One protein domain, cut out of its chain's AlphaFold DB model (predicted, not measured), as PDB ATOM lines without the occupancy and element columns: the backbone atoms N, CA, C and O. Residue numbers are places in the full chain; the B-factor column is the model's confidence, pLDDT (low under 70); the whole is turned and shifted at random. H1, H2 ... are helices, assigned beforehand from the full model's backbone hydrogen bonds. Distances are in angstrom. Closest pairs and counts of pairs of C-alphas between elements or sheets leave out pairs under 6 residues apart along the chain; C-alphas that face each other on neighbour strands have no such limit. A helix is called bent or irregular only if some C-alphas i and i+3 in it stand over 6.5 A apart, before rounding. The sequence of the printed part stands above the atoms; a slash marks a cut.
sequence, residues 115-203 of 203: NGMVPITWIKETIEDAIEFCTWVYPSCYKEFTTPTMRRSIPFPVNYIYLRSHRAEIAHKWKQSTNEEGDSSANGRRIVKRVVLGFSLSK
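AT A GLANCE: This is residues 115 to 203 of the 203 residues of an uncharacterized protein of Perkinsus olseni (UniProt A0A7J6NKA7). A long helix, H1, meets a helical hairpin, H2 and H3, at its last turns, while H4 crosses H1 at residues 125 to 133. Residues 115 to 120 of H1 and the tail, residues 198 to 203, stick out from this body. The printed part has 89 residues with four named helices, H1 to H4 in order, and no named strand; the class is all helix. It is only just loose, close to compact, with a radius of gyration of the C-alphas of 14.8 A and spans of 42 by 38 by 23 A.

IN THESE COORDINATES: H1, residues 115 to 137, begins at C-alpha 115 (240.438, 382.883, 370.190) and is 31.3 A long. H2, residues 139 to 153, is 19.9 A long and only just irregular: C-alphas 144 and 147 are 6.7 A apart. H3, residues 158 to 176, is 26.9 A long. H4, residues 184 to 198, is 20.4 A long and ends at C-alpha 198 (260.653, 365.838, 355.236).

HOW THE PARTS SIT: H1 is the hub. Its residues 134 to 136 touch H2, about perpendicular at 87 degrees; the closest C-alphas, of Thr 135 and Tyr 142, are 5.4 A apart. Its residues 132 to 137 touch H3 at a steep tilt of 62 degrees, opposite ways, closest at C-alphas 136 and 167, 5.5 A. H4 touches H1 at a steep tilt of 49 degrees, the same way, closest at C-alphas 126 and 188, 5.0 A. In the hairpin H2 and H3, C-alphas 151 and 159 are closest, 5.6 A. H2 and H4 are apart. Every O i to N i+4 pair is within hydrogen-bond range in H3 and H4, 17 of 19 in H1 and 8 of 11 in H2.

THE WHOLE: The C-alphas farthest apart, of Asn 115 and Pro 157, are 45.2 A apart. The printed part has no cut and no long link. Residues 115 to 126 and 177 to 203 have pLDDT under 70.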
ATOM      1  N   ASN A 115     240.432 384.074 371.044       41.28
ATOM      2  CA  ASN A 115     240.438 382.883 370.190       41.28
ATOM      3  C   ASN A 115     240.435 383.184 368.681       41.28
ATOM      4  O   ASN A 115     240.512 382.239 367.910       41.28
ATOM      5  N   GLY A 116     240.337 384.444 368.259       44.34
ATOM      6  CA  GLY A 116     240.615 384.978 366.921       44.34
ATOM      7  C   GLY A 116     242.016 385.592 366.818       44.34
ATOM      8  O   GLY A 116     242.654 385.517 365.764       44.34
ATOM      9  N   MET A 117     242.565 386.089 367.937       44.62
ATOM     10  CA  MET A 117     243.987 386.427 368.026       44.62
ATOM     11  C   MET A 117     244.882 385.202 367.881       44.62
ATOM     12  O   MET A 117     245.849 385.287 367.133       44.62
ATOM     13  N   VAL A 118     244.567 384.086 368.547       48.41
ATOM     14  CA  VAL A 118     245.355 382.841 368.462       48.41
ATOM     15  C   VAL A 118     245.410 382.287 367.020       48.41
ATOM     16  O   VAL A 118     246.496 381.926 366.574       48.41
ATOM     17  N   PRO A 119     244.320 382.288 366.224       54.56
ATOM     18  CA  PRO A 119     244.348 382.007 364.795       54.56
ATOM     19  C   PRO A 119     245.171 383.002 363.998       54.56
ATOM     20  O   PRO A 119     245.908 382.565 363.130       54.56
ATOM     21  N   ILE A 120     245.084 384.312 364.251       55.47
ATOM     22  CA  ILE A 120     245.821 385.298 363.446       55.47
ATOM     23  C   ILE A 120     247.317 385.270 363.761       55.47
ATOM     24  O   ILE A 120     248.108 385.336 362.829       55.47
ATOM     25  N   THR A 121     247.729 385.135 365.025       57.81
ATOM     26  CA  THR A 121     249.149 384.972 365.372       57.81
ATOM     27  C   THR A 121     249.689 383.639 364.870       57.81
ATOM     28  O   THR A 121     250.784 383.616 364.324       57.81
ATOM     29  N   TRP A 122     248.914 382.553 364.938       61.19
ATOM     30  CA  TRP A 122     249.314 381.264 364.372       61.19
ATOM     31  C   TRP A 122     249.365 381.267 362.836       61.19
ATOM     32  O   TRP A 122     250.307 380.728 362.258       61.19
ATOM     33  N   ILE A 123     248.397 381.905 362.165       62.78
ATOM     34  CA  ILE A 123     248.393 382.139 360.712       62.78
ATOM     35  C   ILE A 123     249.613 382.971 360.337       62.78
ATOM     36  O   ILE A 123     250.346 382.605 359.427       62.78
ATOM     37  N   LYS A 124     249.870 384.049 361.070       65.19
ATOM     38  CA  LYS A 124     251.023 384.907 360.850       65.19
ATOM     39  C   LYS A 124     252.325 384.119 361.013       65.19
ATOM     40  O   LYS A 124     253.093 384.012 360.074       65.19
ATOM     41  N   GLU A 125     252.544 383.473 362.153       68.94
ATOM     42  CA  GLU A 125     253.803 382.773 362.434       68.94
ATOM     43  C   GLU A 125     254.002 381.519 361.578       68.94
ATOM     44  O   GLU A 125     255.119 381.236 361.172       68.94
ATOM     45  N   THR A 126     252.954 380.753 361.269       68.44
ATOM     46  CA  THR A 126     253.108 379.479 360.545       68.44
ATOM     47  C   THR A 126     252.956 379.648 359.038       68.44
ATOM     48  O   THR A 126     253.727 379.066 358.274       68.44
ATOM     49  N   ILE A 127     251.966 380.422 358.584       72.56
ATOM     50  CA  ILE A 127     251.668 380.571 357.154       72.56
ATOM     51  C   ILE A 127     252.594 381.606 356.516       72.56
ATOM     52  O   ILE A 127     253.066 381.345 355.409       72.56
ATOM     53  N   GLU A 128     252.921 382.723 357.183       79.50
ATOM     54  CA  GLU A 128     253.914 383.649 356.615       79.50
ATOM     55  C   GLU A 128     255.271 382.976 356.503       79.50
ATOM     56  O   GLU A 128     255.863 383.026 355.431       79.50
ATOM     57  N   ASP A 129     255.725 382.273 357.545       79.06
ATOM     58  CA  ASP A 129     256.993 381.549 357.489       79.06
ATOM     59  C   ASP A 129     256.948 380.440 356.411       79.06
ATOM     60  O   ASP A 129     257.895 380.283 355.639       79.06
ATOM     61  N   ALA A 130     255.840 379.704 356.260       81.06
ATOM     62  CA  ALA A 130     255.704 378.718 355.182       81.06
ATOM     63  C   ALA A 130     255.810 379.346 353.787       81.06
ATOM     64  O   ALA A 130     256.543 378.846 352.930       81.06
ATOM     65  N   ILE A 131     255.093 380.446 353.553       84.88
ATOM     66  CA  ILE A 131     255.100 381.154 352.272       84.88
ATOM     67  C   ILE A 131     256.472 381.779 352.026       84.88
ATOM     68  O   ILE A 131     257.004 381.645 350.926       84.88
ATOM     69  N   GLU A 132     257.082 382.402 353.030       86.88
ATOM     70  CA  GLU A 132     258.412 383.007 352.958       86.88
ATOM     71  C   GLU A 132     259.477 381.951 352.624       86.88
ATOM     72  O   GLU A 132     260.282 382.139 351.707       86.88
ATOM     73  N   PHE A 133     259.440 380.795 353.291       86.56
ATOM     74  CA  PHE A 133     260.325 379.677 352.980       86.56
ATOM     75  C   PHE A 133     260.137 379.198 351.542       86.56
ATOM     76  O   PHE A 133     261.109 379.094 350.789       86.56
ATOM     77  N   CYS A 134     258.897 378.915 351.145       87.75
ATOM     78  CA  CYS A 134     258.592 378.432 349.805       87.75
ATOM     79  C   CYS A 134     259.017 379.445 348.738       87.75
ATOM     80  O   CYS A 134     259.598 379.062 347.732       87.75
ATOM     81  N   THR A 135     258.789 380.737 348.947       89.50
ATOM     82  CA  THR A 135     259.070 381.769 347.941       89.50
ATOM     83  C   THR A 135     260.553 382.130 347.859       89.50
ATOM     84  O   THR A 135     261.070 382.291 346.753       89.50
ATOM     85  N   TRP A 136     261.270 382.222 348.980       91.31
ATOM     86  CA  TRP A 136     262.637 382.758 349.006       91.31
ATOM     87  C   TRP A 136     263.725 381.710 349.249       91.31
ATOM     88  O   TRP A 136     264.841 381.840 348.734       91.31
ATOM     89  N   VAL A 137     263.421 380.650 349.997       89.69
ATOM     90  CA  VAL A 137     264.407 379.631 350.386       89.69
ATOM     91  C   VAL A 137     264.348 378.418 349.460       89.69
ATOM     92  O   VAL A 137     265.393 377.983 348.967       89.69
ATOM     93  N   TYR A 138     263.150 377.892 349.187       88.75
ATOM     94  CA  TYR A 138     262.979 376.675 348.398       88.75
ATOM     95  C   TYR A 138     263.433 376.883 346.936       88.75
ATOM     96  O   TYR A 138     262.879 377.740 346.237       88.75
ATOM     97  N   PRO A 139     264.441 376.133 346.436       89.44
ATOM     98  CA  PRO A 139     265.109 376.461 345.175       89.44
ATOM     99  C   PRO A 139     264.200 376.511 343.944       89.44
ATOM    100  O   PRO A 139     264.337 377.440 343.145       89.44
ATOM    101  N   SER A 140     263.290 375.544 343.789       91.25
ATOM    102  CA  SER A 140     262.429 375.454 342.602       91.25
ATOM    103  C   SER A 140     261.450 376.621 342.545       91.25
ATOM    104  O   SER A 140     261.439 377.359 341.566       91.25
ATOM    105  N   CYS A 141     260.732 376.885 343.639       91.81
ATOM    106  CA  CYS A 141     259.827 378.031 343.731       91.81
ATOM    107  C   CYS A 141     260.563 379.366 343.547       91.81
ATOM    108  O   CYS A 141     260.095 380.226 342.802       91.81
ATOM    109  N   TYR A 142     261.750 379.537 344.141       93.38
ATOM    110  CA  TYR A 142     262.518 380.768 343.952       93.38
ATOM    111  C   TYR A 142     262.930 380.988 342.488       93.38
ATOM    112  O   TYR A 142     262.875 382.116 341.987       93.38
ATOM    113  N   LYS A 143     263.364 379.928 341.797       93.62
ATOM    114  CA  LYS A 143     263.848 380.003 340.412       93.62
ATOM    115  C   LYS A 143     262.709 380.153 339.403       93.62
ATOM    116  O   LYS A 143     262.847 380.937 338.468       93.62
ATOM    117  N   GLU A 144     261.628 379.405 339.585       92.81
ATOM    118  CA  GLU A 144     260.549 379.261 338.600       92.81
ATOM    119  C   GLU A 144     259.405 380.251 338.823       92.81
ATOM    120  O   GLU A 144     258.759 380.650 337.862       92.81
ATOM    121  N   PHE A 145     259.182 380.707 340.060       92.31
ATOM    122  CA  PHE A 145     258.079 381.610 340.388       92.31
ATOM    123  C   PHE A 145     258.559 382.967 340.914       92.31
ATOM    124  O   PHE A 145     258.271 384.004 340.310       92.31
ATOM    125  N   THR A 146     259.333 382.991 342.001       93.19
ATOM    126  CA  THR A 146     259.681 384.246 342.689       93.19
ATOM    127  C   THR A 146     260.576 385.133 341.829       93.19
ATOM    128  O   THR A 146     260.273 386.301 341.617       93.19
ATOM    129  N   THR A 147     261.664 384.595 341.271       94.31
ATOM    130  CA  THR A 147     262.614 385.387 340.473       94.31
ATOM    131  C   THR A 147     261.962 386.017 339.234       94.31
ATOM    132  O   THR A 147     262.122 387.230 339.057       94.31
ATOM    133  N   PRO A 148     261.221 385.274 338.381       94.31
ATOM    134  CA  PRO A 148     260.539 385.862 337.228       94.31
ATOM    135  C   PRO A 148     259.522 386.931 337.632       94.31
ATOM    136  O   PRO A 148     259.542 388.030 337.075       94.31
ATOM    137  N   THR A 149     258.702 386.647 338.647       94.38
ATOM    138  CA  THR A 149     257.677 387.570 339.149       94.38
ATOM    139  C   THR A 149     258.301 388.876 339.643       94.38
ATOM    140  O   THR A 149     257.931 389.967 339.213       94.38
ATOM    141  N   MET A 150     259.330 388.794 340.484       93.00
ATOM    142  CA  MET A 150     260.001 389.968 341.046       93.00
ATOM    143  C   MET A 150     260.745 390.786 339.984       93.00
ATOM    144  O   MET A 150     260.724 392.014 340.032       93.00
ATOM    145  N   ARG A 151     261.370 390.137 338.991       93.38
ATOM    146  CA  ARG A 151     262.062 390.833 337.890       93.38
ATOM    147  C   ARG A 151     261.116 391.606 336.979       93.38
ATOM    148  O   ARG A 151     261.525 392.640 336.461       93.38
ATOM    149  N   ARG A 152     259.884 391.122 336.792       92.94
ATOM    150  CA  ARG A 152     258.829 391.839 336.053       92.94
ATOM    151  C   ARG A 152     258.285 393.038 336.828       92.94
ATOM    152  O   ARG A 152     257.766 393.970 336.227       92.94
ATOM    153  N   SER A 153     258.405 392.999 338.150       93.19
ATOM    154  CA  SER A 153     257.721 393.922 339.057       93.19
ATOM    155  C   SER A 153     258.617 395.050 339.558       93.19
ATOM    156  O   SER A 153     258.158 396.171 339.755       93.19
ATOM    157  N   ILE A 154     259.906 394.761 339.746       91.56
ATOM    158  CA  ILE A 154     260.905 395.727 340.196       91.56
ATOM    159  C   ILE A 154     261.764 396.163 338.995       91.56
ATOM    160  O   ILE A 154     262.274 395.304 338.265       91.56
ATOM    161  N   PRO A 155     261.998 397.476 338.807       90.62
ATOM    162  CA  PRO A 155     262.861 397.983 337.747       90.62
ATOM    163  C   PRO A 155     264.300 397.461 337.829       90.62
ATOM    164  O   PRO A 155     264.863 397.238 338.904       90.62
ATOM    165  N   PHE A 156     264.935 397.321 336.669       87.62
ATOM    166  CA  PHE A 156     266.378 397.117 336.579       87.62
ATOM    167  C   PHE A 156     267.129 398.419 336.933       87.62
ATOM    168  O   PHE A 156     266.675 399.486 336.521       87.62
ATOM    169  N   PRO A 157     268.272 398.375 337.654       88.06
ATOM    170  CA  PRO A 157     268.967 397.199 338.203       88.06
ATOM    171  C   PRO A 157     268.534 396.798 339.623       88.06
ATOM    172  O   PRO A 157     269.070 395.840 340.184       88.06
ATOM    173  N   VAL A 158     267.574 397.517 340.213       86.88
ATOM    174  CA  VAL A 158     267.129 397.340 341.607       86.88
ATOM    175  C   VAL A 158     266.682 395.904 341.881       86.88
ATOM    176  O   VAL A 158     266.990 395.353 342.937       86.88
ATOM    177  N   ASN A 159     266.028 395.264 340.909       90.31
ATOM    178  CA  ASN A 159     265.549 393.891 341.042       90.31
ATOM    179  C   ASN A 159     266.656 392.868 341.358       90.31
ATOM    180  O   ASN A 159     266.435 391.996 342.192       90.31
ATOM    181  N   TYR A 160     267.850 392.976 340.763       88.50
ATOM    182  CA  TYR A 160     268.961 392.049 341.005       88.50
ATOM    183  C   TYR A 160     269.527 392.198 342.412       88.50
ATOM    184  O   TYR A 160     269.788 391.198 343.083       88.50
ATOM    185  N   ILE A 161     269.714 393.445 342.847       89.75
ATOM    186  CA  ILE A 161     270.255 393.757 344.170       89.75
ATOM    187  C   ILE A 161     269.271 393.269 345.231       89.75
ATOM    188  O   ILE A 161     269.659 392.484 346.093       89.75
ATOM    189  N   TYR A 162     267.996 393.646 345.096       89.12
ATOM    190  CA  TYR A 162     266.943 393.271 346.031       89.12
ATOM    191  C   TYR A 162     266.756 391.753 346.125       89.12
ATOM    192  O   TYR A 162     266.780 391.192 347.217       89.12
ATOM    193  N   LEU A 163     266.635 391.060 344.986       91.44
ATOM    194  CA  LEU A 163     266.456 389.605 344.962       91.44
ATOM    195  C   LEU A 163     267.587 388.863 345.674       91.44
ATOM    196  O   LEU A 163     267.335 387.849 346.325       91.44
ATOM    197  N   ARG A 164     268.826 389.343 345.527       90.75
ATOM    198  CA  ARG A 164     269.999 388.742 346.161       90.75
ATOM    199  C   ARG A 164     270.042 389.046 347.655       90.75
ATOM    200  O   ARG A 164     270.246 388.120 348.436       90.75
ATOM    201  N   SER A 165     269.887 390.313 348.043       90.19
ATOM    202  CA  SER A 165     269.986 390.732 349.444       90.19
ATOM    203  C   SER A 165     268.857 390.143 350.279       90.19
ATOM    204  O   SER A 165     269.122 389.539 351.312       90.19
ATOM    205  N   HIS A 166     267.620 390.223 349.789       90.06
ATOM    206  CA  HIS A 166     266.450 389.758 350.525       90.06
ATOM    207  C   HIS A 166     266.416 388.230 350.645       90.06
ATOM    208  O   HIS A 166     266.133 387.685 351.709       90.06
ATOM    209  N   ARG A 167     266.830 387.504 349.596       91.69
ATOM    210  CA  ARG A 167     267.011 386.049 349.705       91.69
ATOM    211  C   ARG A 167     268.058 385.680 350.753       91.69
ATOM    212  O   ARG A 167     267.860 384.712 351.481       91.69
ATOM    213  N   ALA A 168     269.183 386.395 350.798       89.56
ATOM    214  CA  ALA A 168     270.242 386.121 351.764       89.56
ATOM    215  C   ALA A 168     269.779 386.399 353.203       89.56
ATOM    216  O   ALA A 168     270.035 385.580 354.083       89.56
ATOM    217  N   GLU A 169     269.060 387.501 353.416       89.00
ATOM    218  CA  GLU A 169     268.429 387.868 354.687       89.00
ATOM    219  C   GLU A 169     267.477 386.771 355.182       89.00
ATOM    220  O   GLU A 169     267.655 386.243 356.281       89.00
ATOM    221  N   ILE A 170     266.533 386.346 354.340       87.75
ATOM    222  CA  ILE A 170     265.576 385.294 354.695       87.75
ATOM    223  C   ILE A 170     266.309 383.970 354.935       87.75
ATOM    224  O   ILE A 170     266.126 383.331 355.968       87.75
ATOM    225  N   ALA A 171     267.207 383.550 354.041       87.44
ATOM    226  CA  ALA A 171     267.965 382.314 354.237       87.44
ATOM    227  C   ALA A 171     268.765 382.318 355.556       87.44
ATOM    228  O   ALA A 171     268.882 381.279 356.210       87.44
ATOM    229  N   HIS A 172     269.281 383.480 355.972       85.94
ATOM    230  CA  HIS A 172     269.949 383.654 357.256       85.94
ATOM    231  C   HIS A 172     268.975 383.528 358.439       85.94
ATOM    232  O   HIS A 172     269.249 382.739 359.348       85.94
ATOM    233  N   LYS A 173     267.807 384.193 358.389       83.44
ATOM    234  CA  LYS A 173     266.713 384.048 359.375       83.44
ATOM    235  C   LYS A 173     266.346 382.573 359.589       83.44
ATOM    236  O   LYS A 173     266.196 382.123 360.725       83.44
ATOM    237  N   TRP A 174     266.267 381.795 358.509       79.50
ATOM    238  CA  TRP A 174     265.943 380.363 358.541       79.50
ATOM    239  C   TRP A 174     267.086 379.461 359.031       79.50
ATOM    240  O   TRP A 174     266.844 378.337 359.485       79.50
ATOM    241  N   LYS A 175     268.333 379.936 358.954       79.00
ATOM    242  CA  LYS A 175     269.512 379.252 359.502       79.00
ATOM    243  C   LYS A 175     269.699 379.528 360.997       79.00
ATOM    244  O   LYS A 175     270.201 378.661 361.696       79.00
ATOM    245  N   GLN A 176     269.301 380.694 361.500       74.00
ATOM    246  CA  GLN A 176     269.412 381.021 362.929       74.00
ATOM    247  C   GLN A 176     268.350 380.308 363.777       74.00
ATOM    248  O   GLN A 176     268.670 379.781 364.839       74.00
ATOM    249  N   SER A 177     267.125 380.149 363.262       61.88
ATOM    250  CA  SER A 177     266.029 379.444 363.955       61.88
ATOM    251  C   SER A 177     266.275 377.963 364.260       61.88
ATOM    252  O   SER A 177     265.495 377.340 364.979       61.88
ATOM    253  N   THR A 178     267.326 377.353 363.705       55.78
ATOM    254  CA  THR A 178     267.709 375.981 364.074       55.78
ATOM    255  C   THR A 178     268.486 375.904 365.382       55.78
ATOM    256  O   THR A 178     268.574 374.816 365.937       55.78
ATOM    257  N   ASN A 179     269.029 377.023 365.868       54.69
ATOM    258  CA  ASN A 179     269.960 377.036 366.996       54.69
ATOM    259  C   ASN A 179     269.339 377.576 368.292       54.69
ATOM    260  O   ASN A 179     269.935 377.420 369.351       54.69
ATOM    261  N   GLU A 180     268.153 378.181 368.224       53.66
ATOM    262  CA  GLU A 180     267.465 378.752 369.383       53.66
ATOM    263  C   GLU A 180     266.356 377.802 369.864       53.66
ATOM    264  O   GLU A 180     265.439 377.452 369.115       53.66
ATOM    265  N   GLU A 181     266.471 377.334 371.109       49.25
ATOM    266  CA  GLU A 181     265.424 376.624 371.849       49.25
ATOM    267  C   GLU A 181     264.711 377.636 372.752       49.25
ATOM    268  O   GLU A 181     265.258 378.052 373.768       49.25
ATOM    269  N   GLY A 182     263.507 378.073 372.368       52.38
ATOM    270  CA  GLY A 182     262.683 378.929 373.233       52.38
ATOM    271  C   GLY A 182     261.724 379.884 372.525       52.38
ATOM    272  O   GLY A 182     260.802 380.372 373.165       52.38
ATOM    273  N   ASP A 183     261.895 380.131 371.224       54.59
ATOM    274  CA  ASP A 183     261.049 381.065 370.470       54.59
ATOM    275  C   ASP A 183     259.874 380.338 369.777       54.59
ATOM    276  O   ASP A 183     260.067 379.338 369.073       54.59
ATOM    277  N   SER A 184     258.641 380.828 369.957       55.09
ATOM    278  CA  SER A 184     257.436 380.288 369.307       55.09
ATOM    279  C   SER A 184     257.542 380.360 367.779       55.09
ATOM    280  O   SER A 184     257.185 379.395 367.094       55.09
ATOM    281  N   SER A 185     258.174 381.412 367.246       56.00
ATOM    282  CA  SER A 185     258.481 381.528 365.815       56.00
ATOM    283  C   SER A 185     259.506 380.482 365.351       56.00
ATOM    284  O   SER A 185     259.438 379.984 364.222       56.00
ATOM    285  N   ALA A 186     260.453 380.079 366.204       60.50
ATOM    286  CA  ALA A 186     261.393 379.010 365.863       60.50
ATOM    287  C   ALA A 186     260.683 377.650 365.733       60.50
ATOM    288  O   ALA A 186     261.063 376.835 364.888       60.50
ATOM    289  N   ASN A 187     259.613 377.415 366.499       62.56
ATOM    290  CA  ASN A 187     258.791 376.211 366.364       62.56
ATOM    291  C   ASN A 187     258.002 376.176 365.046       62.56
ATOM    292  O   ASN A 187     258.030 375.142 364.374       62.56
ATOM    293  N   GLY A 188     257.382 377.286 364.624       60.09
ATOM    294  CA  GLY A 188     256.714 377.392 363.315       60.09
ATOM    295  C   GLY A 188     257.666 377.071 362.157       60.09
ATOM    296  O   GLY A 188     257.401 376.184 361.340       60.09
ATOM    297  N   ARG A 189     258.861 377.670 362.168       69.00
ATOM    298  CA  ARG A 189     259.918 377.404 361.175       69.00
ATOM    299  C   ARG A 189     260.410 375.958 361.197       69.00
ATOM    300  O   ARG A 189     260.631 375.360 360.143       69.00
ATOM    301  N   ARG A 190     260.550 375.340 362.374       65.88
ATOM    302  CA  ARG A 190     260.893 373.910 362.491       65.88
ATOM    303  C   ARG A 190     259.810 373.018 361.882       65.88
ATOM    304  O   ARG A 190     260.160 372.061 361.188       65.88
ATOM    305  N   ILE A 191     258.529 373.326 362.103       66.50
ATOM    306  CA  ILE A 191     257.398 372.592 361.516       66.50
ATOM    307  C   ILE A 191     257.424 372.721 359.996       66.50
ATOM    308  O   ILE A 191     257.471 371.701 359.313       66.50
ATOM    309  N   VAL A 192     257.491 373.944 359.462       67.56
ATOM    310  CA  VAL A 192     257.570 374.191 358.014       67.56
ATOM    311  C   VAL A 192     258.751 373.446 357.408       67.56
ATOM    312  O   VAL A 192     258.596 372.746 356.416       67.56
ATOM    313  N   LYS A 193     259.929 373.514 358.028       64.88
ATOM    314  CA  LYS A 193     261.118 372.822 357.526       64.88
ATOM    315  C   LYS A 193     260.946 371.300 357.541       64.88
ATOM    316  O   LYS A 193     261.326 370.652 356.574       64.88
ATOM    317  N   ARG A 194     260.359 370.719 358.594       66.25
ATOM    318  CA  ARG A 194     260.072 369.273 358.665       66.25
ATOM    319  C   ARG A 194     259.006 368.844 357.663       66.25
ATOM    320  O   ARG A 194     259.162 367.793 357.060       66.25
ATOM    321  N   VAL A 195     257.961 369.639 357.457       66.88
ATOM    322  CA  VAL A 195     256.885 369.325 356.507       66.88
ATOM    323  C   VAL A 195     257.348 369.541 355.068       66.88
ATOM    324  O   VAL A 195     257.083 368.712 354.222       66.88
ATOM    325  N   VAL A 196     258.090 370.598 354.756       63.03
ATOM    326  CA  VAL A 196     258.502 370.881 353.371       63.03
ATOM    327  C   VAL A 196     259.745 370.077 352.971       63.03
ATOM    328  O   VAL A 196     259.812 369.573 351.853       63.03
ATOM    329  N   LEU A 197     260.725 369.897 353.869       62.34
ATOM    330  CA  LEU A 197     261.928 369.098 353.579       62.34
ATOM    331  C   LEU A 197     261.776 367.613 353.936       62.34
ATOM    332  O   LEU A 197     262.478 366.786 353.361       62.34
ATOM    333  N   GLY A 198     260.876 367.241 354.851       50.84
ATOM    334  CA  GLY A 198     260.653 365.838 355.236       50.84
ATOM    335  C   GLY A 198     260.000 364.995 354.142       50.84
ATOM    336  O   GLY A 198     260.250 363.794 354.076       50.84
ATOM    337  N   PHE A 199     259.278 365.613 353.201       45.97
ATOM    338  CA  PHE A 199     258.835 364.946 351.969       45.97
ATOM    339  C   PHE A 199     259.991 364.654 350.993       45.97
ATOM    340  O   PHE A 199     259.793 363.961 349.999       45.97
ATOM    341  N   SER A 200     261.208 365.140 351.267       40.66
ATOM    342  CA  SER A 200     262.396 364.879 350.445       40.66
ATOM    343  C   SER A 200     263.269 363.721 350.951       40.66
ATOM    344  O   SER A 200     264.252 363.403 350.286       40.66
ATOM    345  N   LEU A 201     262.945 363.089 352.088       34.91
ATOM    346  CA  LEU A 201     263.692 361.938 352.639       34.91
ATOM    347  C   LEU A 201     262.942 360.600 352.518       34.91
ATOM    348  O   LEU A 201     263.344 359.605 353.112       34.91
ATOM    349  N   SER A 202     261.863 360.563 351.738       33.97
ATOM    350  CA  SER A 202     261.160 359.338 351.344       33.97
ATOM    351  C   SER A 202     261.294 359.119 349.834       33.97
ATOM    352  O   SER A 202     260.313 359.138 349.093       33.97
ATOM    353  N   LYS A 203     262.535 358.951 349.372       36.69
ATOM    354  CA  LYS A 203     262.875 358.292 348.105       36.69
ATOM    355  C   LYS A 203     264.149 357.489 348.281       36.69
ATOM    356  O   LYS A 203     265.079 358.031 348.917       36.69
TER     357      LYS A 203